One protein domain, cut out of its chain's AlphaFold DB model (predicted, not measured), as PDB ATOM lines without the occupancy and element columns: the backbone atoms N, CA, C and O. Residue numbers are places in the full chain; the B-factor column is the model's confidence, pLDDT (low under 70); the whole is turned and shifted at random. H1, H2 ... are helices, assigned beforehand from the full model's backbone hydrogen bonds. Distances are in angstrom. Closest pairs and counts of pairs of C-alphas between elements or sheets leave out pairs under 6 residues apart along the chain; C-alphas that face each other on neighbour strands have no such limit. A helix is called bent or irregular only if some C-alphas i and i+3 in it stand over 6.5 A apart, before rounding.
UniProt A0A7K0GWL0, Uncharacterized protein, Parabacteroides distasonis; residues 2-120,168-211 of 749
ATOM      1  N   GLY A   2     174.995 180.239  80.125       56.91
ATOM      2  CA  GLY A   2     174.297 181.393  80.735       56.91
ATOM      3  C   GLY A   2     173.739 182.467  79.783       56.91
ATOM      4  O   GLY A   2     172.743 183.106  80.112       56.91
ATOM      5  N   LEU A   3     174.329 182.656  78.595       57.25
ATOM      6  CA  LEU A   3     173.877 183.699  77.659       57.25
ATOM      7  C   LEU A   3     172.593 183.296  76.907       57.25
ATOM      8  O   LEU A   3     171.682 184.106  76.785       57.25
ATOM      9  N   PHE A   4     172.488 182.036  76.468       59.00
ATOM     10  CA  PHE A   4     171.305 181.514  75.764       59.00
ATOM     11  C   PHE A   4     170.095 181.316  76.693       59.00
ATOM     12  O   PHE A   4     168.974 181.643  76.306       59.00
ATOM     13  N   ASP A   5     170.311 180.858  77.931       61.03
ATOM     14  CA  ASP A   5     169.228 180.652  78.908       61.03
ATOM     15  C   ASP A   5     168.617 181.972  79.404       61.03
ATOM     16  O   ASP A   5     167.402 182.067  79.592       61.03
ATOM     17  N   SER A   6     169.439 183.017  79.564       60.31
ATOM     18  CA  SER A   6     168.959 184.352  79.947       60.31
ATOM     19  C   SER A   6     168.092 184.976  78.853       60.31
ATOM     20  O   SER A   6     167.069 185.590  79.148       60.31
ATOM     21  N   ILE A   7     168.461 184.768  77.584       63.91
ATOM     22  CA  ILE A   7     167.690 185.237  76.428       63.91
ATOM     23  C   ILE A   7     166.334 184.513  76.359       63.91
ATOM     24  O   ILE A   7     165.300 185.173  76.264       63.91
ATOM     25  N   LEU A   8     166.304 183.180  76.485       63.94
ATOM     26  CA  LEU A   8     165.060 182.393  76.458       63.94
ATOM     27  C   LEU A   8     164.090 182.762  77.593       63.94
ATOM     28  O   LEU A   8     162.878 182.808  77.369       63.94
ATOM     29  N   GLY A   9     164.619 183.079  78.780       61.62
ATOM     30  CA  GLY A   9     163.837 183.553  79.924       61.62
ATOM     31  C   GLY A   9     163.228 184.947  79.740       61.62
ATOM     32  O   GLY A   9     162.112 185.174  80.205       61.62
ATOM     33  N   ILE A  10     163.912 185.864  79.039       65.31
ATOM     34  CA  ILE A  10     163.394 187.208  78.716       65.31
ATOM     35  C   ILE A  10     162.238 187.125  77.708       65.31
ATOM     36  O   ILE A  10     161.258 187.853  77.841       65.31
ATOM     37  N   PHE A  11     162.322 186.214  76.733       68.50
ATOM     38  CA  PHE A  11     161.283 186.031  75.711       68.50
ATOM     39  C   PHE A  11     160.067 185.208  76.174       68.50
ATOM     40  O   PHE A  11     159.070 185.162  75.462       68.50
ATOM     41  N   ASN A  12     160.113 184.588  77.361       72.88
ATOM     42  CA  ASN A  12     159.015 183.782  77.914       72.88
ATOM     43  C   ASN A  12     158.792 184.074  79.416       72.88
ATOM     44  O   ASN A  12     158.988 183.195  80.268       72.88
ATOM     45  N   PRO A  13     158.384 185.307  79.778       77.94
ATOM     46  CA  PRO A  13     158.249 185.730  81.173       77.94
ATOM     47  C   PRO A  13     157.196 184.925  81.953       77.94
ATOM     48  O   PRO A  13     157.360 184.709  83.156       77.94
ATOM     49  N   ASP A  14     156.164 184.412  81.278       79.00
ATOM     50  CA  ASP A  14     155.093 183.618  81.894       79.00
ATOM     51  C   ASP A  14     155.605 182.303  82.490       79.00
ATOM     52  O   ASP A  14     155.202 181.915  83.586       79.00
ATOM     53  N   VAL A  15     156.548 181.642  81.813       79.88
ATOM     54  CA  VAL A  15     157.178 180.402  82.288       79.88
ATOM     55  C   VAL A  15     157.980 180.658  83.565       79.88
ATOM     56  O   VAL A  15     157.858 179.923  84.545       79.88
ATOM     57  N   ILE A  16     158.762 181.741  83.589       80.56
ATOM     58  CA  ILE A  16     159.565 182.130  84.756       80.56
ATOM     59  C   ILE A  16     158.670 182.535  85.933       80.56
ATOM     60  O   ILE A  16     158.965 182.189  87.079       80.56
ATOM     61  N   SER A  17     157.580 183.252  85.656       81.94
ATOM     62  CA  SER A  17     156.594 183.672  86.655       81.94
ATOM     63  C   SER A  17     155.882 182.474  87.290       81.94
ATOM     64  O   SER A  17     155.851 182.356  88.516       81.94
ATOM     65  N   LYS A  18     155.401 181.530  86.471       83.69
ATOM     66  CA  LYS A  18     154.771 180.283  86.932       83.69
ATOM     67  C   LYS A  18     155.719 179.426  87.760       83.69
ATOM     68  O   LYS A  18     155.357 178.999  88.851       83.69
ATOM     69  N   TYR A  19     156.954 179.241  87.290       84.12
ATOM     70  CA  TYR A  19     157.994 178.549  88.048       84.12
ATOM     71  C   TYR A  19     158.223 179.198  89.425       84.12
ATOM     72  O   TYR A  19     158.173 178.515  90.447       84.12
ATOM     73  N   LYS A  20     158.420 180.526  89.478       83.25
ATOM     74  CA  LYS A  20     158.619 181.252  90.745       83.25
ATOM     75  C   LYS A  20     157.411 181.129  91.676       83.25
ATOM     76  O   LYS A  20     157.606 180.978  92.877       83.25
ATOM     77  N   ASN A  21     156.189 181.176  91.145       84.75
ATOM     78  CA  ASN A  21     154.967 181.007  91.930       84.75
ATOM     79  C   ASN A  21     154.901 179.605  92.565       84.75
ATOM     80  O   ASN A  21     154.765 179.488  93.781       84.75
ATOM     81  N   LEU A  22     155.108 178.550  91.772       84.12
ATOM     82  CA  LEU A  22     155.092 177.162  92.242       84.12
ATOM     83  C   LEU A  22     156.147 176.885  93.320       84.12
ATOM     84  O   LEU A  22     155.857 176.224  94.313       84.12
ATOM     85  N   VAL A  23     157.361 177.411  93.160       82.56
ATOM     86  CA  VAL A  23     158.453 177.176  94.116       82.56
ATOM     87  C   VAL A  23     158.289 178.001  95.394       82.56
ATOM     88  O   VAL A  23     158.538 177.482  96.480       82.56
ATOM     89  N   ASN A  24     157.869 179.265  95.287       83.19
ATOM     90  CA  ASN A  24     157.830 180.172  96.438       83.19
ATOM     91  C   ASN A  24     156.520 180.089  97.227       83.19
ATOM     92  O   ASN A  24     156.555 180.120  98.456       83.19
ATOM     93  N   ASN A  25     155.378 179.983  96.545       84.62
ATOM     94  CA  ASN A  25     154.059 179.996  97.188       84.62
ATOM     95  C   ASN A  25     153.531 178.587  97.482       84.62
ATOM     96  O   ASN A  25     152.740 178.423  98.406       84.62
ATOM     97  N   HIS A  26     154.017 177.570  96.760       85.50
ATOM     98  CA  HIS A  26     153.654 176.162  96.951       85.50
ATOM     99  C   HIS A  26     154.873 175.269  97.270       85.50
ATOM    100  O   HIS A  26     155.039 174.194  96.690       85.50
ATOM    101  N   PRO A  27     155.753 175.666  98.214       84.25
ATOM    102  CA  PRO A  27     157.062 175.040  98.405       84.25
ATOM    103  C   PRO A  27     156.987 173.588  98.902       84.25
ATOM    104  O   PRO A  27     157.906 172.802  98.678       84.25
ATOM    105  N   GLU A  28     155.935 173.211  99.635       84.25
ATOM    106  CA  GLU A  28     155.741 171.834 100.113       84.25
ATOM    107  C   GLU A  28     155.219 170.930  98.986       84.25
ATOM    108  O   GLU A  28     155.782 169.861  98.742       84.25
ATOM    109  N   ALA A  29     154.213 171.398  98.247       83.94
ATOM    110  CA  ALA A  29     153.656 170.713  97.089       83.94
ATOM    111  C   ALA A  29     154.709 170.521  95.983       83.94
ATOM    112  O   ALA A  29     154.900 169.410  95.484       83.94
ATOM    113  N   PHE A  30     155.491 171.569  95.698       83.62
ATOM    114  CA  PHE A  30     156.621 171.527  94.774       83.62
ATOM    115  C   PHE A  30     157.690 170.514  95.203       83.62
ATOM    116  O   PHE A  30     158.110 169.687  94.395       83.62
ATOM    117  N   ARG A  31     158.102 170.511  96.480       83.69
ATOM    118  CA  ARG A  31     159.090 169.541  96.993       83.69
ATOM    119  C   ARG A  31     158.620 168.096  96.859       83.69
ATOM    120  O   ARG A  31     159.417 167.239  96.481       83.69
ATOM    121  N   ARG A  32     157.349 167.816  97.154       83.25
ATOM    122  CA  ARG A  32     156.785 166.461  97.053       83.25
ATOM    123  C   ARG A  32     156.629 166.005  95.610       83.25
ATOM    124  O   ARG A  32     156.960 164.860  95.313       83.25
ATOM    125  N   TRP A  33     156.186 166.891  94.719       85.75
ATOM    126  CA  TRP A  33     156.144 166.606  93.287       85.75
ATOM    127  C   TRP A  33     157.553 166.355  92.732       85.75
ATOM    128  O   TRP A  33     157.761 165.351  92.054       85.75
ATOM    129  N   LYS A  34     158.543 167.185  93.105       81.94
ATOM    130  CA  LYS A  34     159.960 167.013  92.733       81.94
ATOM    131  C   LYS A  34     160.517 165.676  93.225       81.94
ATOM    132  O   LYS A  34     161.165 164.971  92.464       81.94
ATOM    133  N   GLY A  35     160.232 165.303  94.473       79.25
ATOM    134  CA  GLY A  35     160.670 164.035  95.064       79.25
ATOM    135  C   GLY A  35     160.076 162.781  94.408       79.25
ATOM    136  O   GLY A  35     160.550 161.683  94.685       79.25
ATOM    137  N   LYS A  36     159.059 162.927  93.546       80.69
ATOM    138  CA  LYS A  36     158.486 161.834  92.745       80.69
ATOM    139  C   LYS A  36     158.987 161.788  91.299       80.69
ATOM    140  O   LYS A  36     158.621 160.859  90.583       80.69
ATOM    141  N   GLN A  37     159.794 162.756  90.869       82.31
ATOM    142  CA  GLN A  37     160.354 162.749  89.519       82.31
ATOM    143  C   GLN A  37     161.492 161.730  89.407       82.31
ATOM    144  O   GLN A  37     162.201 161.456  90.377       82.31
ATOM    145  N   ILE A  38     161.659 161.161  88.214       77.56
ATOM    146  CA  ILE A  38     162.717 160.188  87.938       77.56
ATOM    147  C   ILE A  38     164.072 160.906  87.999       77.56
ATOM    148  O   ILE A  38     164.224 162.055  87.578       77.56
ATOM    149  N   VAL A  39     165.082 160.233  88.552       71.19
ATOM    150  CA  VAL A  39     166.442 160.780  88.626       71.19
ATOM    151  C   VAL A  39     166.942 161.066  87.204       71.19
ATOM    152  O   VAL A  39     166.998 160.159  86.377       71.19
ATOM    153  N   GLY A  40     167.287 162.325  86.922       69.19
ATOM    154  CA  GLY A  40     167.697 162.801  85.592       69.19
ATOM    155  C   GLY A  40     166.638 163.600  84.819       69.19
ATOM    156  O   GLY A  40     166.960 164.137  83.764       69.19
ATOM    157  N   THR A  41     165.405 163.724  85.329       79.06
ATOM    158  CA  THR A  41     164.341 164.550  84.717       79.06
ATOM    159  C   THR A  41     164.645 166.053  84.758       79.06
ATOM    160  O   THR A  41     164.281 166.781  83.839       79.06
ATOM    161  N   LEU A  42     165.312 166.518  85.815       80.56
ATOM    162  CA  LEU A  42     165.812 167.889  85.939       80.56
ATOM    163  C   LEU A  42     167.331 167.890  85.741       80.56
ATOM    164  O   LEU A  42     167.996 166.883  86.005       80.56
ATOM    165  N   SER A  43     167.886 169.011  85.285       76.06
ATOM    166  CA  SER A  43     169.318 169.142  85.024       76.06
ATOM    167  C   SER A  43     170.166 168.865  86.272       76.06
ATOM    168  O   SER A  43     169.757 169.114  87.406       76.06
ATOM    169  N   GLN A  44     171.398 168.386  86.070       73.50
ATOM    170  CA  GLN A  44     172.331 168.096  87.170       73.50
ATOM    171  C   GLN A  44     172.667 169.332  88.022       73.50
ATOM    172  O   GLN A  44     173.038 169.191  89.184       73.50
ATOM    173  N   CYS A  45     172.516 170.535  87.464       69.56
ATOM    174  CA  CYS A  45     172.763 171.797  88.157       69.56
ATOM    175  C   CYS A  45     171.487 172.430  88.736       69.56
ATOM    176  O   CYS A  45     171.569 173.543  89.253       69.56
ATOM    177  N   PHE A  46     170.331 171.752  88.673       79.19
ATOM    178  CA  PHE A  46     169.027 172.298  89.069       79.19
ATOM    179  C   PHE A  46     169.025 172.936  90.465       79.19
ATOM    180  O   PHE A  46     168.445 174.001  90.661       79.19
ATOM    181  N   ASP A  47     169.691 172.291  91.425       73.44
ATOM    182  CA  ASP A  47     169.739 172.738  92.820       73.44
ATOM    183  C   ASP A  47     170.644 173.959  93.055       73.44
ATOM    184  O   ASP A  47     170.518 174.614  94.088       73.44
ATOM    185  N   PHE A  48     171.527 174.290  92.105       74.31
ATOM    186  CA  PHE A  48     172.377 175.483  92.151       74.31
ATOM    187  C   PHE A  48     171.775 176.617  91.325       74.31
ATOM    188  O   PHE A  48     171.538 177.709  91.837       74.31
ATOM    189  N   GLU A  49     171.509 176.352  90.047       77.44
ATOM    190  CA  GLU A  49     170.905 177.315  89.140       77.44
ATOM    191  C   GLU A  49     170.061 176.581  88.084       77.44
ATOM    192  O   GLU A  49     170.606 175.976  87.156       77.44
ATOM    193  N   PRO A  50     168.721 176.600  88.212       79.31
ATOM    194  CA  PRO A  50     167.856 175.860  87.309       79.31
ATOM    195  C   PRO A  50     167.865 176.468  85.908       79.31
ATOM    196  O   PRO A  50     167.645 177.678  85.736       79.31
ATOM    197  N   THR A  51     168.077 175.611  84.908       80.56
ATOM    198  CA  THR A  51     168.094 176.005  83.493       80.56
ATOM    199  C   THR A  51     166.708 176.455  83.034       80.56
ATOM    200  O   THR A  51     165.695 176.173  83.687       80.56
ATOM    201  N   TYR A  52     166.613 177.147  81.896       79.31
ATOM    202  CA  TYR A  52     165.305 177.510  81.338       79.31
ATOM    203  C   TYR A  52     164.454 176.263  81.033       79.31
ATOM    204  O   TYR A  52     163.249 176.266  81.290       79.31
ATOM    205  N   SER A  53     165.080 175.173  80.574       75.88
ATOM    206  CA  SER A  53     164.411 173.885  80.339       75.88
ATOM    207  C   SER A  53     163.795 173.311  81.618       75.88
ATOM    208  O   SER A  53     162.651 172.863  81.591       75.88
ATOM    209  N   ASP A  54     164.502 173.387  82.749       80.06
ATOM    210  CA  ASP A  54     163.979 172.934  84.045       80.06
ATOM    211  C   ASP A  54     162.783 173.776  84.498       80.06
ATOM    212  O   ASP A  54     161.764 173.251  84.948       80.06
ATOM    213  N   LYS A  55     162.888 175.103  84.353       84.75
ATOM    214  CA  LYS A  55     161.820 176.045  84.721       84.75
ATOM    215  C   LYS A  55     160.583 175.852  83.845       84.75
ATOM    216  O   LYS A  55     159.470 175.874  84.361       84.75
ATOM    217  N   SER A  56     160.781 175.612  82.549       80.62
ATOM    218  CA  SER A  56     159.725 175.286  81.585       80.62
ATOM    219  C   SER A  56     159.040 173.963  81.910       80.62
ATOM    220  O   SER A  56     157.812 173.903  81.947       80.62
ATOM    221  N   TYR A  57     159.818 172.928  82.235       81.75
ATOM    222  CA  TYR A  57     159.291 171.632  82.651       81.75
ATOM    223  C   TYR A  57     158.455 171.740  83.934       81.75
ATOM    224  O   TYR A  57     157.348 171.219  84.008       81.75
ATOM    225  N   ILE A  58     158.915 172.489  84.933       84.12
ATOM    226  CA  ILE A  58     158.161 172.704  86.177       84.12
ATOM    227  C   ILE A  58     156.893 173.528  85.928       84.12
ATOM    228  O   ILE A  58     155.825 173.194  86.436       84.12
ATOM    229  N   ALA A  59     156.988 174.586  85.121       81.38
ATOM    230  CA  ALA A  59     155.845 175.426  84.778       81.38
ATOM    231  C   ALA A  59     154.784 174.677  83.951       81.38
ATOM    232  O   ALA A  59     153.597 174.974  84.083       81.38
ATOM    233  N   SER A  60     155.172 173.698  83.124       81.50
ATOM    234  CA  SER A  60     154.229 172.876  82.354       81.50
ATOM    235  C   SER A  60     153.507 171.819  83.199       81.50
ATOM    236  O   SER A  60     152.413 171.399  82.828       81.50
ATOM    237  N   HIS A  61     154.046 171.470  84.373       87.38
ATOM    238  CA  HIS A  61     153.445 170.535  85.335       87.38
ATOM    239  C   HIS A  61     152.797 171.258  86.537       87.38
ATOM    240  O   HIS A  61     152.543 170.657  87.582       87.38
ATOM    241  N   GLU A  62     152.460 172.546  86.384       84.12
ATOM    242  CA  GLU A  62     151.784 173.394  87.385       84.12
ATOM    243  C   GLU A  62     150.569 172.709  88.030       84.12
ATOM    244  O   GLU A  62     150.441 172.678  89.254       84.12
ATOM    245  N   LYS A  63     149.697 172.102  87.214       83.19
ATOM    246  CA  LYS A  63     148.498 171.399  87.697       83.19
ATOM    247  C   LYS A  63     148.833 170.194  88.579       83.19
ATOM    248  O   LYS A  63     148.118 169.934  89.540       83.19
ATOM    249  N   GLU A  64     149.900 169.469  88.260       82.81
ATOM    250  CA  GLU A  64     150.323 168.295  89.025       82.81
ATOM    251  C   GLU A  64     150.966 168.686  90.350       82.81
ATOM    252  O   GLU A  64     150.722 168.040  91.366       82.81
ATOM    253  N   ILE A  65     151.746 169.768  90.357       83.38
ATOM    254  CA  ILE A  65     152.337 170.314  91.577       83.38
ATOM    255  C   ILE A  65     151.229 170.810  92.507       83.38
ATOM    256  O   ILE A  65     151.185 170.411  93.664       83.38
ATOM    257  N   LEU A  66     150.283 171.607  92.005       84.38
ATOM    258  CA  LEU A  66     149.174 172.122  92.813       84.38
ATOM    259  C   LEU A  66     148.229 171.017  93.311       84.38
ATOM    260  O   LEU A  66     147.642 171.161  94.380       84.38
ATOM    261  N   ALA A  67     148.121 169.881  92.611       83.06
ATOM    262  CA  ALA A  67     147.352 168.732  93.092       83.06
ATOM    263  C   ALA A  67     147.881 168.172  94.431       83.06
ATOM    264  O   ALA A  67     147.106 167.615  95.212       83.06
ATOM    265  N   PHE A  68     149.167 168.369  94.753       83.06
ATOM    266  CA  PHE A  68     149.715 167.994  96.060       83.06
ATOM    267  C   PHE A  68     149.199 168.860  97.213       83.06
ATOM    268  O   PHE A  68     149.193 168.373  98.340       83.06
ATOM    269  N   GLU A  69     148.723 170.086  96.977       83.38
ATOM    270  CA  GLU A  69     148.133 170.918  98.042       83.38
ATOM    271  C   GLU A  69     146.884 170.260  98.634       83.38
ATOM    272  O   GLU A  69     146.716 170.215  99.852       83.38
ATOM    273  N   ALA A  70     146.041 169.662  97.787       81.56
ATOM    274  CA  ALA A  70     144.872 168.909  98.238       81.56
ATOM    275  C   ALA A  70     145.272 167.670  99.062       81.56
ATOM    276  O   ALA A  70     144.651 167.376 100.083       81.56
ATOM    277  N   ILE A  71     146.349 166.982  98.662       82.81
ATOM    278  CA  ILE A  71     146.894 165.823  99.387       82.81
ATOM    279  C   ILE A  71     147.446 166.251 100.755       82.81
ATOM    280  O   ILE A  71     147.145 165.619 101.765       82.81
ATOM    281  N   ILE A  72     148.210 167.346 100.813       83.44
ATOM    282  CA  ILE A  72     148.790 167.891 102.050       83.44
ATOM    283  C   ILE A  72     147.694 168.372 103.007       83.44
ATOM    284  O   ILE A  72     147.776 168.129 104.213       83.44
ATOM    285  N   ALA A  73     146.670 169.056 102.492       83.38
ATOM    286  CA  ALA A  73     145.539 169.516 103.290       83.38
ATOM    287  C   ALA A  73     144.788 168.336 103.922       83.38
ATOM    288  O   ALA A  73     144.482 168.374 105.115       83.38
ATOM    289  N   GLU A  74     144.560 167.269 103.154       85.88
ATOM    290  CA  GLU A  74     143.915 166.053 103.643       85.88
ATOM    291  C   GLU A  74     144.797 165.279 104.636       85.88
ATOM    292  O   GLU A  74     144.291 164.793 105.642       85.88
ATOM    293  N   GLU A  75     146.117 165.219 104.440       84.75
ATOM    294  CA  GLU A  75     147.044 164.646 105.428       84.75
ATOM    295  C   GLU A  75     147.045 165.427 106.749       84.75
ATOM    296  O   GLU A  75     146.976 164.827 107.821       84.75
ATOM    297  N   LYS A  76     147.079 166.766 106.696       86.44
ATOM    298  CA  LYS A  76     147.005 167.625 107.891       86.44
ATOM    299  C   LYS A  76     145.647 167.492 108.587       86.44
ATOM    300  O   LYS A  76     145.583 167.464 109.819       86.44
ATOM    301  N   ALA A  77     144.561 167.386 107.819       85.19
ATOM    302  CA  ALA A  77     143.224 167.149 108.350       85.19
ATOM    303  C   ALA A  77     143.124 165.765 109.010       85.19
ATOM    304  O   ALA A  77     142.640 165.670 110.139       85.19
ATOM    305  N   PHE A  78     143.651 164.726 108.359       88.50
ATOM    306  CA  PHE A  78     143.738 163.375 108.905       88.50
ATOM    307  C   PHE A  78     144.572 163.329 110.186       88.50
ATOM    308  O   PHE A  78     144.104 162.777 111.175       88.50
ATOM    309  N   GLU A  79     145.746 163.966 110.237       86.62
ATOM    310  CA  GLU A  79     146.566 163.994 111.457       86.62
ATOM    311  C   GLU A  79     145.816 164.678 112.609       86.62
ATOM    312  O   GLU A  79     145.815 164.192 113.739       86.62
ATOM    313  N   LYS A  80     145.065 165.753 112.334       87.69
ATOM    314  CA  LYS A  80     144.201 166.390 113.338       87.69
ATOM    315  C   LYS A  80     143.081 165.455 113.819       87.69
ATOM    316  O   LYS A  80     142.769 165.462 115.011       87.69
ATOM    317  N   ARG A  81     142.475 164.659 112.928       88.12
ATOM    318  CA  ARG A  81     141.469 163.636 113.285       88.12
ATOM    319  C   ARG A  81     142.095 162.506 114.109       88.12
ATOM    320  O   ARG A  81     141.571 162.172 115.171       88.12
ATOM    321  N   ARG A  82     143.261 162.006 113.699       90.06
ATOM    322  CA  ARG A  82     144.074 161.009 114.409       90.06
ATOM    323  C   ARG A  82     144.397 161.449 115.838       90.06
ATOM    324  O   ARG A  82     144.136 160.704 116.778       90.06
ATOM    325  N   GLN A  83     144.879 162.678 116.027       89.19
ATOM    326  CA  GLN A  83     145.181 163.222 117.357       89.19
ATOM    327  C   GLN A  83     143.939 163.317 118.256       89.19
ATOM    328  O   GLN A  83     144.021 163.044 119.453       89.19
ATOM    329  N   LYS A  84     142.766 163.645 117.696       89.50
ATOM    330  CA  LYS A  84     141.503 163.628 118.454       89.50
ATOM    331  C   LYS A  84     141.127 162.224 118.924       89.50
ATOM    332  O   LYS A  84     140.687 162.088 120.059       89.50
ATOM    333  N   VAL A  85     141.316 161.202 118.085       89.88
ATOM    334  CA  VAL A  85     141.062 159.798 118.457       89.88
ATOM    335  C   VAL A  85     142.009 159.353 119.573       89.88
ATOM    336  O   VAL A  85     141.550 158.789 120.562       89.88
ATOM    337  N   ILE A  86     143.306 159.667 119.465       88.69
ATOM    338  CA  ILE A  86     144.305 159.354 120.505       88.69
ATOM    339  C   ILE A  86     143.933 160.019 121.833       88.69
ATOM    340  O   ILE A  86     143.951 159.372 122.878       88.69
ATOM    341  N   LYS A  87     143.554 161.301 121.798       90.31
ATOM    342  CA  LYS A  87     143.133 162.033 122.993       90.31
ATOM    343  C   LYS A  87     141.855 161.445 123.605       90.31
ATOM    344  O   LYS A  87     141.809 161.210 124.806       90.31
ATOM    345  N   ALA A  88     140.848 161.141 122.787       88.88
ATOM    346  CA  ALA A  88     139.587 160.568 123.256       88.88
ATOM    347  C   ALA A  88     139.760 159.186 123.903       88.88
ATOM    348  O   ALA A  88     139.066 158.878 124.868       88.88
ATOM    349  N   ALA A  89     140.715 158.387 123.419       88.25
ATOM    350  CA  ALA A  89     141.075 157.108 124.023       88.25
ATOM    351  C   ALA A  89     141.602 157.248 125.464       88.25
ATOM    352  O   ALA A  89     141.409 156.347 126.277       88.25
ATOM    353  N   SER A  90     142.245 158.377 125.782       88.56
ATOM    354  CA  SER A  90     142.691 158.707 127.139       88.56
ATOM    355  C   SER A  90     141.595 159.362 127.980       88.56
ATOM    356  O   SER A  90     141.491 159.070 129.168       88.56
ATOM    357  N   ASP A  91     140.807 160.268 127.394       90.50
ATOM    358  CA  ASP A  91     139.807 161.052 128.133       90.50
ATOM    359  C   ASP A  91     138.568 160.212 128.504       90.50
ATOM    360  O   ASP A  91     137.974 160.404 129.568       90.50
ATOM    361  N   TYR A  92     138.195 159.254 127.643       92.62
ATOM    362  CA  TYR A  92     136.982 158.434 127.766       92.62
ATOM    363  C   TYR A  92     137.284 156.934 127.612       92.62
ATOM    364  O   TYR A  92     136.766 156.282 126.701       92.62
ATOM    365  N   PRO A  93     138.159 156.358 128.451       89.62
ATOM    366  CA  PRO A  93     138.722 155.037 128.199       89.62
ATOM    367  C   PRO A  93     137.681 153.903 128.252       89.62
ATOM    368  O   PRO A  93     137.839 152.918 127.529       89.62
ATOM    369  N   HIS A  94     136.591 154.023 129.026       90.94
ATOM    370  CA  HIS A  94     135.539 152.998 129.095       90.94
ATOM    371  C   HIS A  94     134.652 153.024 127.854       90.94
ATOM    372  O   HIS A  94     134.480 151.997 127.193       90.94
ATOM    373  N   ALA A  95     134.142 154.204 127.501       90.31
ATOM    374  CA  ALA A  95     133.339 154.396 126.299       90.31
ATOM    375  C   ALA A  95     134.141 154.065 125.033       90.31
ATOM    376  O   ALA A  95     133.602 153.485 124.094       90.31
ATOM    377  N   PHE A  96     135.444 154.358 125.027       91.06
ATOM    378  CA  PHE A  96     136.325 154.034 123.911       91.06
ATOM    379  C   PHE A  96     136.480 152.518 123.713       91.06
ATOM    380  O   PHE A  96     136.401 152.036 122.586       91.06
ATOM    381  N   VAL A  97     136.634 151.736 124.790       88.06
ATOM    382  CA  VAL A  97     136.692 150.263 124.703       88.06
ATOM    383  C   VAL A  97     135.357 149.658 124.258       88.06
ATOM    384  O   VAL A  97     135.359 148.674 123.516       88.06
ATOM    385  N   VAL A  98     134.224 150.239 124.661       87.75
ATOM    386  CA  VAL A  98     132.900 149.837 124.154       87.75
ATOM    387  C   VAL A  98     132.780 150.140 122.661       87.75
ATOM    388  O   VAL A  98     132.439 149.243 121.894       87.75
ATOM    389  N   LEU A  99     133.172 151.341 122.227       88.94
ATOM    390  CA  LEU A  99     133.151 151.737 120.820       88.94
ATOM    391  C   LEU A  99     134.034 150.831 119.943       88.94
ATOM    392  O   LEU A  99     133.632 150.463 118.840       88.94
ATOM    393  N   LEU A 100     135.211 150.416 120.432       88.69
ATOM    394  CA  LEU A 100     136.059 149.439 119.734       88.69
ATOM    395  C   LEU A 100     135.316 148.117 119.497       88.69
ATOM    396  O   LEU A 100     135.383 147.568 118.398       88.69
ATOM    397  N   LYS A 101     134.576 147.624 120.499       86.25
ATOM    398  CA  LYS A 101     133.767 146.402 120.373       86.25
ATOM    399  C   LYS A 101     132.603 146.591 119.400       86.25
ATOM    400  O   LYS A 101     132.402 145.735 118.546       86.25
ATOM    401  N   GLU A 102     131.879 147.706 119.491       87.56
ATOM    402  CA  GLU A 102     130.756 148.028 118.596       87.56
ATOM    403  C   GLU A 102     131.189 148.109 117.129       87.56
ATOM    404  O   GLU A 102     130.518 147.581 116.245       87.56
ATOM    405  N   LEU A 103     132.347 148.718 116.867       87.50
ATOM    406  CA  LEU A 103     132.906 148.849 115.522       87.50
ATOM    407  C   LEU A 103     133.676 147.604 115.056       87.50
ATOM    408  O   LEU A 103     134.246 147.619 113.963       87.50
ATOM    409  N   SER A 104     133.698 146.529 115.857       86.25
ATOM    410  CA  SER A 104     134.459 145.299 115.588       86.25
ATOM    411  C   SER A 104     135.955 145.549 115.339       86.25
ATOM    412  O   SER A 104     136.606 144.836 114.575       86.25
ATOM    413  N   ILE A 105     136.513 146.577 115.982       85.38
ATOM    414  CA  ILE A 105     137.933 146.919 115.907       85.38
ATOM    415  C   ILE A 105     138.685 146.071 116.946       85.38
ATOM    416  O   ILE A 105     138.305 146.072 118.122       85.38
ATOM    417  N   PRO A 106     139.770 145.364 116.568       83.44
ATOM    418  CA  PRO A 106     140.554 144.572 117.510       83.44
ATOM    419  C   PRO A 106     141.063 145.411 118.684       83.44
ATOM    420  O   PRO A 106     141.537 146.538 118.487       83.44
ATOM    421  N   SER A 107     141.015 144.828 119.887       81.56
ATOM    422  CA  SER A 107     141.449 145.464 121.133       81.56
ATOM    423  C   SER A 107     142.844 146.074 121.012       81.56
ATOM    424  O   SER A 107     143.730 145.500 120.373       81.56
ATOM    425  N   ILE A 108     143.049 147.218 121.660       84.38
ATOM    426  CA  ILE A 108     144.314 147.948 121.625       84.38
ATOM    427  C   ILE A 108     145.102 147.638 122.906       84.38
ATOM    428  O   ILE A 108     144.655 148.008 123.995       84.38
ATOM    429  N   PRO A 109     146.275 146.984 122.806       79.06
ATOM    430  CA  PRO A 109     147.157 146.777 123.951       79.06
ATOM    431  C   PRO A 109     147.499 148.108 124.637       79.06
ATOM    432  O   PRO A 109     147.885 149.070 123.973       79.06
ATOM    433  N   GLY A 110     147.351 148.161 125.964       72.94
ATOM    434  CA  GLY A 110     147.607 149.359 126.777       72.94
ATOM    435  C   GLY A 110     146.364 150.165 127.174       72.94
ATOM    436  O   GLY A 110     146.475 151.018 128.047       72.94
ATOM    437  N   ILE A 111     145.185 149.870 126.612       80.88
ATOM    438  CA  ILE A 111     143.903 150.466 127.030       80.88
ATOM    439  C   ILE A 111     143.034 149.355 127.623       80.88
ATOM    440  O   ILE A 111     142.259 148.703 126.925       80.88
ATOM    441  N   ILE A 112     143.222 149.098 128.919       78.25
ATOM    442  CA  ILE A 112     142.504 148.060 129.666       78.25
ATOM    443  C   ILE A 112     141.673 148.747 130.744       78.25
ATOM    444  O   ILE A 112     142.212 149.388 131.641       78.25
ATOM    445  N   VAL A 113     140.356 148.593 130.651       84.00
ATOM    446  CA  VAL A 113     139.382 149.092 131.625       84.00
ATOM    447  C   VAL A 113     138.367 148.004 131.925       84.00
ATOM    448  O   VAL A 113     138.081 147.154 131.078       84.00
ATOM    449  N   THR A 114     137.824 148.024 133.134       83.31
ATOM    450  CA  THR A 114     136.774 147.093 133.540       83.31
ATOM    451  C   THR A 114     135.414 147.670 133.180       83.31
ATOM    452  O   THR A 114     135.123 148.818 133.503       83.31
ATOM    453  N   LEU A 115     134.582 146.882 132.504       86.31
ATOM    454  CA  LEU A 115     133.229 147.284 132.125       86.31
ATOM    455  C   LEU A 115     132.191 146.749 133.128       86.31
ATOM    456  O   LEU A 115     132.462 145.745 133.800       86.31
ATOM    457  N   PRO A 116     131.003 147.378 133.214       84.94
ATOM    458  CA  PRO A 116     129.902 146.885 134.034       84.94
ATOM    459  C   PRO A 116     129.597 145.404 133.779       84.94
ATOM    460  O   PRO A 116     129.598 144.947 132.632       84.94
ATOM    461  N   GLY A 117     129.351 144.643 134.848       80.69
ATOM    462  CA  GLY A 117     129.005 143.219 134.786       80.69
ATOM    463  C   GLY A 117     130.200 142.264 134.695       80.69
ATOM    464  O   GLY A 117     130.012 141.049 134.688       80.69
ATOM    465  N   GLN A 118     131.435 142.776 134.644       81.38
ATOM    466  CA  GLN A 118     132.654 141.952 134.634       81.38
ATOM    467  C   GLN A 118     133.220 141.677 136.034       81.38
ATOM    468  O   GLN A 118     134.209 140.955 136.173       81.38
ATOM    469  N   ARG A 119     132.630 142.268 137.075       82.88
ATOM    470  CA  ARG A 119     133.107 142.185 138.458       82.88
ATOM    471  C   ARG A 119     132.119 141.380 139.301       82.88
ATOM    472  O   ARG A 119     130.954 141.228 138.951       82.88
ATOM    473  N   LYS A 120     132.590 140.845 140.429       82.69
ATOM    474  CA  LYS A 120     131.765 140.127 141.415       82.69
ATOM    475  C   LYS A 120     132.151 140.554 142.828       82.69
ATOM    476  O   LYS A 120     133.337 140.768 143.080       82.69
ATOM    477  N   THR A 168     149.410 153.305 116.218       85.12
ATOM    478  CA  THR A 168     149.756 152.475 115.047       85.12
ATOM    479  C   THR A 168     148.535 151.872 114.333       85.12
ATOM    480  O   THR A 168     148.690 150.927 113.563       85.12
ATOM    481  N   LEU A 169     147.330 152.416 114.566       85.62
ATOM    482  CA  LEU A 169     146.097 152.021 113.864       85.62
ATOM    483  C   LEU A 169     146.124 152.397 112.371       85.62
ATOM    484  O   LEU A 169     146.840 153.316 111.963       85.62
ATOM    485  N   THR A 170     145.333 151.702 111.550       86.69
ATOM    486  CA  THR A 170     145.199 152.022 110.120       86.69
ATOM    487  C   THR A 170     144.404 153.316 109.909       86.69
ATOM    488  O   THR A 170     143.635 153.745 110.772       86.69
ATOM    489  N   LYS A 171     144.558 153.947 108.734       84.25
ATOM    490  CA  LYS A 171     143.796 155.157 108.369       84.25
ATOM    491  C   LYS A 171     142.285 154.936 108.512       84.25
ATOM    492  O   LYS A 171     141.598 155.762 109.098       84.25
ATOM    493  N   GLU A 172     141.792 153.795 108.038       85.56
ATOM    494  CA  GLU A 172     140.377 153.407 108.108       85.56
ATOM    495  C   GLU A 172     139.874 153.236 109.546       85.56
ATOM    496  O   GLU A 172     138.755 153.637 109.858       85.56
ATOM    497  N   GLU A 173     140.693 152.666 110.436       86.69
ATOM    498  CA  GLU A 173     140.352 152.522 111.855       86.69
ATOM    499  C   GLU A 173     140.224 153.891 112.540       86.69
ATOM    500  O   GLU A 173     139.263 154.113 113.278       86.69
ATOM    501  N   TYR A 174     141.139 154.830 112.266       89.25
ATOM    502  CA  TYR A 174     141.050 156.187 112.815       89.25
ATOM    503  C   TYR A 174     139.818 156.945 112.322       89.25
ATOM    504  O   TYR A 174     139.183 157.622 113.125       89.25
ATOM    505  N   GLU A 175     139.460 156.837 111.040       86.19
ATOM    506  CA  GLU A 175     138.282 157.532 110.500       86.19
ATOM    507  C   GLU A 175     136.983 156.981 111.103       86.19
ATOM    508  O   GLU A 175     136.165 157.748 111.611       86.19
ATOM    509  N   LYS A 176     136.842 155.649 111.180       87.19
ATOM    510  CA  LYS A 176     135.683 155.003 111.828       87.19
ATOM    511  C   LYS A 176     135.517 155.430 113.287       87.19
ATOM    512  O   LYS A 176     134.396 155.645 113.743       87.19
ATOM    513  N   LEU A 177     136.624 155.538 114.024       89.12
ATOM    514  CA  LEU A 177     136.614 156.006 115.409       89.12
ATOM    515  C   LEU A 177     136.280 157.499 115.496       89.12
ATOM    516  O   LEU A 177     135.485 157.891 116.349       89.12
ATOM    517  N   HIS A 178     136.854 158.319 114.610       89.12
ATOM    518  CA  HIS A 178     136.643 159.765 114.581       89.12
ATOM    519  C   HIS A 178     135.159 160.129 114.396       89.12
ATOM    520  O   HIS A 178     134.652 160.999 115.109       89.12
ATOM    521  N   ASP A 179     134.446 159.421 113.515       88.38
ATOM    522  CA  ASP A 179     133.027 159.662 113.209       88.38
ATOM    523  C   ASP A 179     132.082 159.460 114.401       88.38
ATOM    524  O   ASP A 179     130.956 159.963 114.401       88.38
ATOM    525  N   LYS A 180     132.524 158.740 115.436       89.19
ATOM    526  CA  LYS A 180     131.723 158.410 116.623       89.19
ATOM    527  C   LYS A 180     132.219 159.074 117.907       89.19
ATOM    528  O   LYS A 180     131.608 158.886 118.951       89.19
ATOM    529  N   LEU A 181     133.260 159.912 117.865       89.25
ATOM    530  CA  LEU A 181     133.819 160.518 119.087       89.25
ATOM    531  C   LEU A 181     132.821 161.385 119.869       89.25
ATOM    532  O   LEU A 181     132.962 161.527 121.082       89.25
ATOM    533  N   TYR A 182     131.815 161.962 119.203       85.62
ATOM    534  CA  TYR A 182     130.836 162.843 119.846       85.62
ATOM    535  C   TYR A 182     129.947 162.128 120.880       85.62
ATOM    536  O   TYR A 182     129.383 162.801 121.740       85.62
ATOM    537  N   THR A 183     129.830 160.794 120.833       85.62
ATOM    538  CA  THR A 183     129.023 160.011 121.789       85.62
ATOM    539  C   THR A 183     129.796 159.616 123.049       85.62
ATOM    540  O   THR A 183     129.191 159.222 124.046       85.62
ATOM    541  N   LEU A 184     131.128 159.738 123.048       90.56
ATOM    542  CA  LEU A 184     131.971 159.167 124.102       90.56
ATOM    543  C   LEU A 184     131.787 159.833 125.467       90.56
ATOM    544  O   LEU A 184     131.835 159.146 126.478       90.56
ATOM    545  N   ALA A 185     131.546 161.144 125.527       86.94
ATOM    546  CA  ALA A 185     131.416 161.849 126.805       86.94
ATOM    547  C   ALA A 185     130.157 161.430 127.590       86.94
ATOM    548  O   ALA A 185     130.221 161.193 128.802       86.94
ATOM    549  N   SER A 186     129.014 161.308 126.904       86.50
ATOM    550  CA  SER A 186     127.770 160.828 127.515       86.50
ATOM    551  C   SER A 186     127.869 159.351 127.889       86.50
ATOM    552  O   SER A 186     127.461 158.978 128.988       86.50
ATOM    553  N   GLU A 187     128.474 158.531 127.026       87.88
ATOM    554  CA  GLU A 187     128.657 157.101 127.283       87.88
ATOM    555  C   GLU A 187     129.648 156.832 128.422       87.88
ATOM    556  O   GLU A 187     129.388 155.981 129.265       87.88
ATOM    557  N   GLU A 188     130.736 157.597 128.537       91.25
ATOM    558  CA  GLU A 188     131.690 157.468 129.644       91.25
ATOM    559  C   GLU A 188     131.013 157.797 130.975       91.25
ATOM    560  O   GLU A 188     131.204 157.099 131.969       91.25
ATOM    561  N   THR A 189     130.188 158.848 130.990       88.31
ATOM    562  CA  THR A 189     129.417 159.238 132.175       88.31
ATOM    563  C   THR A 189     128.405 158.155 132.544       88.31
ATOM    564  O   THR A 189     128.305 157.779 133.712       88.31
ATOM    565  N   ARG A 190     127.692 157.599 131.554       91.94
ATOM    566  CA  ARG A 190     126.752 156.486 131.744       91.94
ATOM    567  C   ARG A 190     127.450 155.254 132.325       91.94
ATOM    568  O   ARG A 190     127.005 154.746 133.350       91.94
ATOM    569  N   ILE A 191     128.566 154.825 131.732       88.62
ATOM    570  CA  ILE A 191     129.333 153.652 132.175       88.62
ATOM    571  C   ILE A 191     129.913 153.871 133.576       88.62
ATOM    572  O   ILE A 191     129.825 152.980 134.414       88.62
ATOM    573  N   LYS A 192     130.455 155.058 133.881       88.69
ATOM    574  CA  LYS A 192     130.939 155.382 135.234       88.69
ATOM    575  C   LYS A 192     129.821 155.330 136.276       88.69
ATOM    576  O   LYS A 192     130.033 154.773 137.351       88.69
ATOM    577  N   ASN A 193     128.632 155.839 135.953       87.56
ATOM    578  CA  ASN A 193     127.466 155.747 136.835       87.56
ATOM    579  C   ASN A 193     127.021 154.287 137.039       87.56
ATOM    580  O   ASN A 193     126.706 153.893 138.162       87.56
ATOM    581  N   GLU A 194     127.030 153.467 135.982       87.25
ATOM    582  CA  GLU A 194     126.752 152.027 136.074       87.25
ATOM    583  C   GLU A 194     127.791 151.297 136.943       87.25
ATOM    584  O   GLU A 194     127.406 150.511 137.807       87.25
ATOM    585  N   LEU A 195     129.085 151.601 136.792       87.75
ATOM    586  CA  LEU A 195     130.165 151.038 137.613       87.75
ATOM    587  C   LEU A 195     130.040 151.433 139.092       87.75
ATOM    588  O   LEU A 195     130.198 150.579 139.961       87.75
ATOM    589  N   GLN A 196     129.720 152.697 139.389       87.38
ATOM    590  CA  GLN A 196     129.515 153.180 140.761       87.38
ATOM    591  C   GLN A 196     128.284 152.533 141.416       87.38
ATOM    592  O   GLN A 196     128.278 152.219 142.613       87.38
ATOM    593  N   LYS A 197     127.226 152.314 140.631       85.75
ATOM    594  CA  LYS A 197     126.036 151.581 141.065       85.75
ATOM    595  C   LYS A 197     126.357 150.108 141.327       85.75
ATOM    596  O   LYS A 197     125.966 149.585 142.367       85.75
ATOM    597  N   GLU A 198     127.101 149.461 140.434       87.69
ATOM    598  CA  GLU A 198     127.598 148.093 140.613       87.69
ATOM    599  C   GLU A 198     128.468 147.973 141.879       87.69
ATOM    600  O   GLU A 198     128.240 147.066 142.677       87.69
ATOM    601  N   ASP A 199     129.373 148.925 142.137       87.88
ATOM    602  CA  ASP A 199     130.195 148.969 143.359       87.88
ATOM    603  C   ASP A 199     129.334 149.024 144.624       87.88
ATOM    604  O   ASP A 199     129.603 148.341 145.613       87.88
ATOM    605  N   SER A 200     128.271 149.826 144.589       86.75
ATOM    606  CA  SER A 200     127.338 149.962 145.708       86.75
ATOM    607  C   SER A 200     126.540 148.675 145.941       86.75
ATOM    608  O   SER A 200     126.339 148.273 147.084       86.75
ATOM    609  N   LEU A 201     126.132 147.975 144.878       88.62
ATOM    610  CA  LEU A 201     125.472 146.671 144.992       88.62
ATOM    611  C   LEU A 201     126.427 145.580 145.499       88.62
ATOM    612  O   LEU A 201     126.022 144.746 146.304       88.62
ATOM    613  N   MET A 202     127.700 145.612 145.102       89.38
ATOM    614  CA  MET A 202     128.711 144.692 145.631       89.38
ATOM    615  C   MET A 202     128.994 144.939 147.112       89.38
ATOM    616  O   MET A 202     129.108 143.983 147.874       89.38
ATOM    617  N   LYS A 203     129.035 146.206 147.542       91.12
ATOM    618  CA  LYS A 203     129.115 146.556 148.967       91.12
ATOM    619  C   LYS A 203     127.918 146.049 149.758       91.12
ATOM    620  O   LYS A 203     128.094 145.620 150.888       91.12
ATOM    621  N   PHE A 204     126.713 146.055 149.188       93.25
ATOM    622  CA  PHE A 204     125.552 145.467 149.859       93.25
ATOM    623  C   PHE A 204     125.759 143.971 150.120       93.25
ATOM    624  O   PHE A 204     125.542 143.501 151.236       93.25
ATOM    625  N   ASP A 205     126.222 143.223 149.118       91.38
ATOM    626  CA  ASP A 205     126.516 141.804 149.302       91.38
ATOM    627  C   ASP A 205     127.574 141.582 150.393       91.38
ATOM    628  O   ASP A 205     127.385 140.737 151.265       91.38
ATOM    629  N   ASP A 206     128.667 142.343 150.352       91.00
ATOM    630  CA  ASP A 206     129.820 142.143 151.233       91.00
ATOM    631  C   ASP A 206     129.595 142.675 152.661       91.00
ATOM    632  O   ASP A 206     130.092 142.089 153.617       91.00
ATOM    633  N   GLU A 207     128.852 143.769 152.838       92.31
ATOM    634  CA  GLU A 207     128.700 144.442 154.137       92.31
ATOM    635  C   GLU A 207     127.338 144.210 154.800       92.31
ATOM    636  O   GLU A 207     127.240 144.329 156.024       92.31
ATOM    637  N   VAL A 208     126.291 143.893 154.030       93.31
ATOM    638  CA  VAL A 208     124.940 143.626 154.555       93.31
ATOM    639  C   VAL A 208     124.638 142.136 154.535       93.31
ATOM    640  O   VAL A 208     124.273 141.594 155.572       93.31
ATOM    641  N   LEU A 209     124.803 141.452 153.396       92.38
ATOM    642  CA  LEU A 209     124.446 140.030 153.296       92.38
ATOM    643  C   LEU A 209     125.485 139.072 153.901       92.38
ATOM    644  O   LEU A 209     125.112 137.954 154.251       92.38
ATOM    645  N   ASP A 210     126.759 139.464 154.004       89.12
ATOM    646  CA  ASP A 210     127.809 138.668 154.676       89.12
ATOM    647  C   ASP A 210     127.776 138.833 156.211       89.12
ATOM    648  O   ASP A 210     128.422 138.084 156.937       89.12
ATOM    649  N   ASN A 211     127.004 139.798 156.726       91.88
ATOM    650  CA  ASN A 211     126.808 140.016 158.156       91.88
ATOM    651  C   ASN A 211     125.444 139.464 158.592       91.88
ATOM    652  O   ASN A 211     124.405 139.975 158.185       91.88
TER     653      ASN A 211
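Overview. This is residues 2 to 120 and 168 to 211 of the 749 residues of an uncharacterized protein of Parabacteroides distasonis (UniProt A0A7K0GWL0). A long rod of helices: the two longest, H5 and H8, follow one another along its length at a small angle, with small helices clustered at the start of H5 and round the place where H5 gives way to H8. H1 to H4 make the cluster at one end, H6 and H7 are at the junction, and the far part of H8 makes the other end, where residues 206 to 211 stick out. The printed part has 163 residues with eight named helices, H1 to H8 in order along the chain, and no named strand; the class is all helix. The whole is extended, with a radius of gyration of the C-alphas of 28.9 A and spans of 103 by 26 by 23 A.

Arrangement. The hub is H5, residues 62 to 91, which touches four other helices. With its residues 64 to 72 alone it touches H3, residues 27 to 34, at a steep tilt of 68 degrees, only just short of about perpendicular, opposite ways; the closest C-alphas are those of Phe 68 and Ala 29, 4.9 A apart. With residues 62 to 66 alone it touches residues 18 to 22 of H2, residues 13 to 25, at a shallow tilt of 9 degrees, the same way, closest at the C-alphas of Glu 62 and Leu 22, 7.0 A. H2 also touches H4, residues 52 to 60, with the C-alphas of Tyr 19 and Ala 59 closest at 5.0 A. H4 touches H1, residues 2 to 11, with the C-alphas of Tyr 52 and Asp 5 closest at 5.6 A. Residues 81 to 85 of H5 touch H7, residues 171 to 178, at a steep tilt of 52 degrees, closest at the C-alphas of Val 85 and His 178, 5.9 A. H5 and H8, residues 181 to 209, only just touch, with 3 pairs of C-alphas within 8 A, those of Ala 88 and Leu 181 closest at 7.1 A; the tilt is a shallow 15 degrees, the same way. Residues 184 to 191 of H8 touch H6, residues 93 to 102, closest at the C-alphas of Glu 188 and Ala 95, 4.8 A. Every O i to N i+4 pair is within hydrogen-bond range in H1, H2, H3, H4, H6 and H7, against 21 of 26 in H5 and 23 of 25 in H8.

Along the chain. H5 is 44.2 A long, from C-alpha 62 at (151.784, 173.394, 87.385) to C-alpha 91 at (139.807, 161.052, 128.133). H8, 41.0 A, ends at C-alpha 209 at (124.446, 140.030, 153.296); it has a kink of 26 degrees near residue 188 and is irregular, with C-alphas 182 and 185 7.1 A apart. H2 measures 17.5 A, H1 14.7 A, H6 14.3 A, H4 12.0 A, H7 10.5 A and H3 10.2 A.

Size, cuts and confidence. The two C-alphas farthest apart, those of Leu 3 and Asn 211, are 103.0 A apart. Residues 121 to 167 are not printed, and C-alphas 120 and 168 are 34.2 A apart across this cut. The link from H3 to H4, residues 35 to 51, is long, and its residues 35 to 40 stand free. The mean pLDDT of the printed part is 83.3, with residues 2 to 11, 40 and 45 under 70.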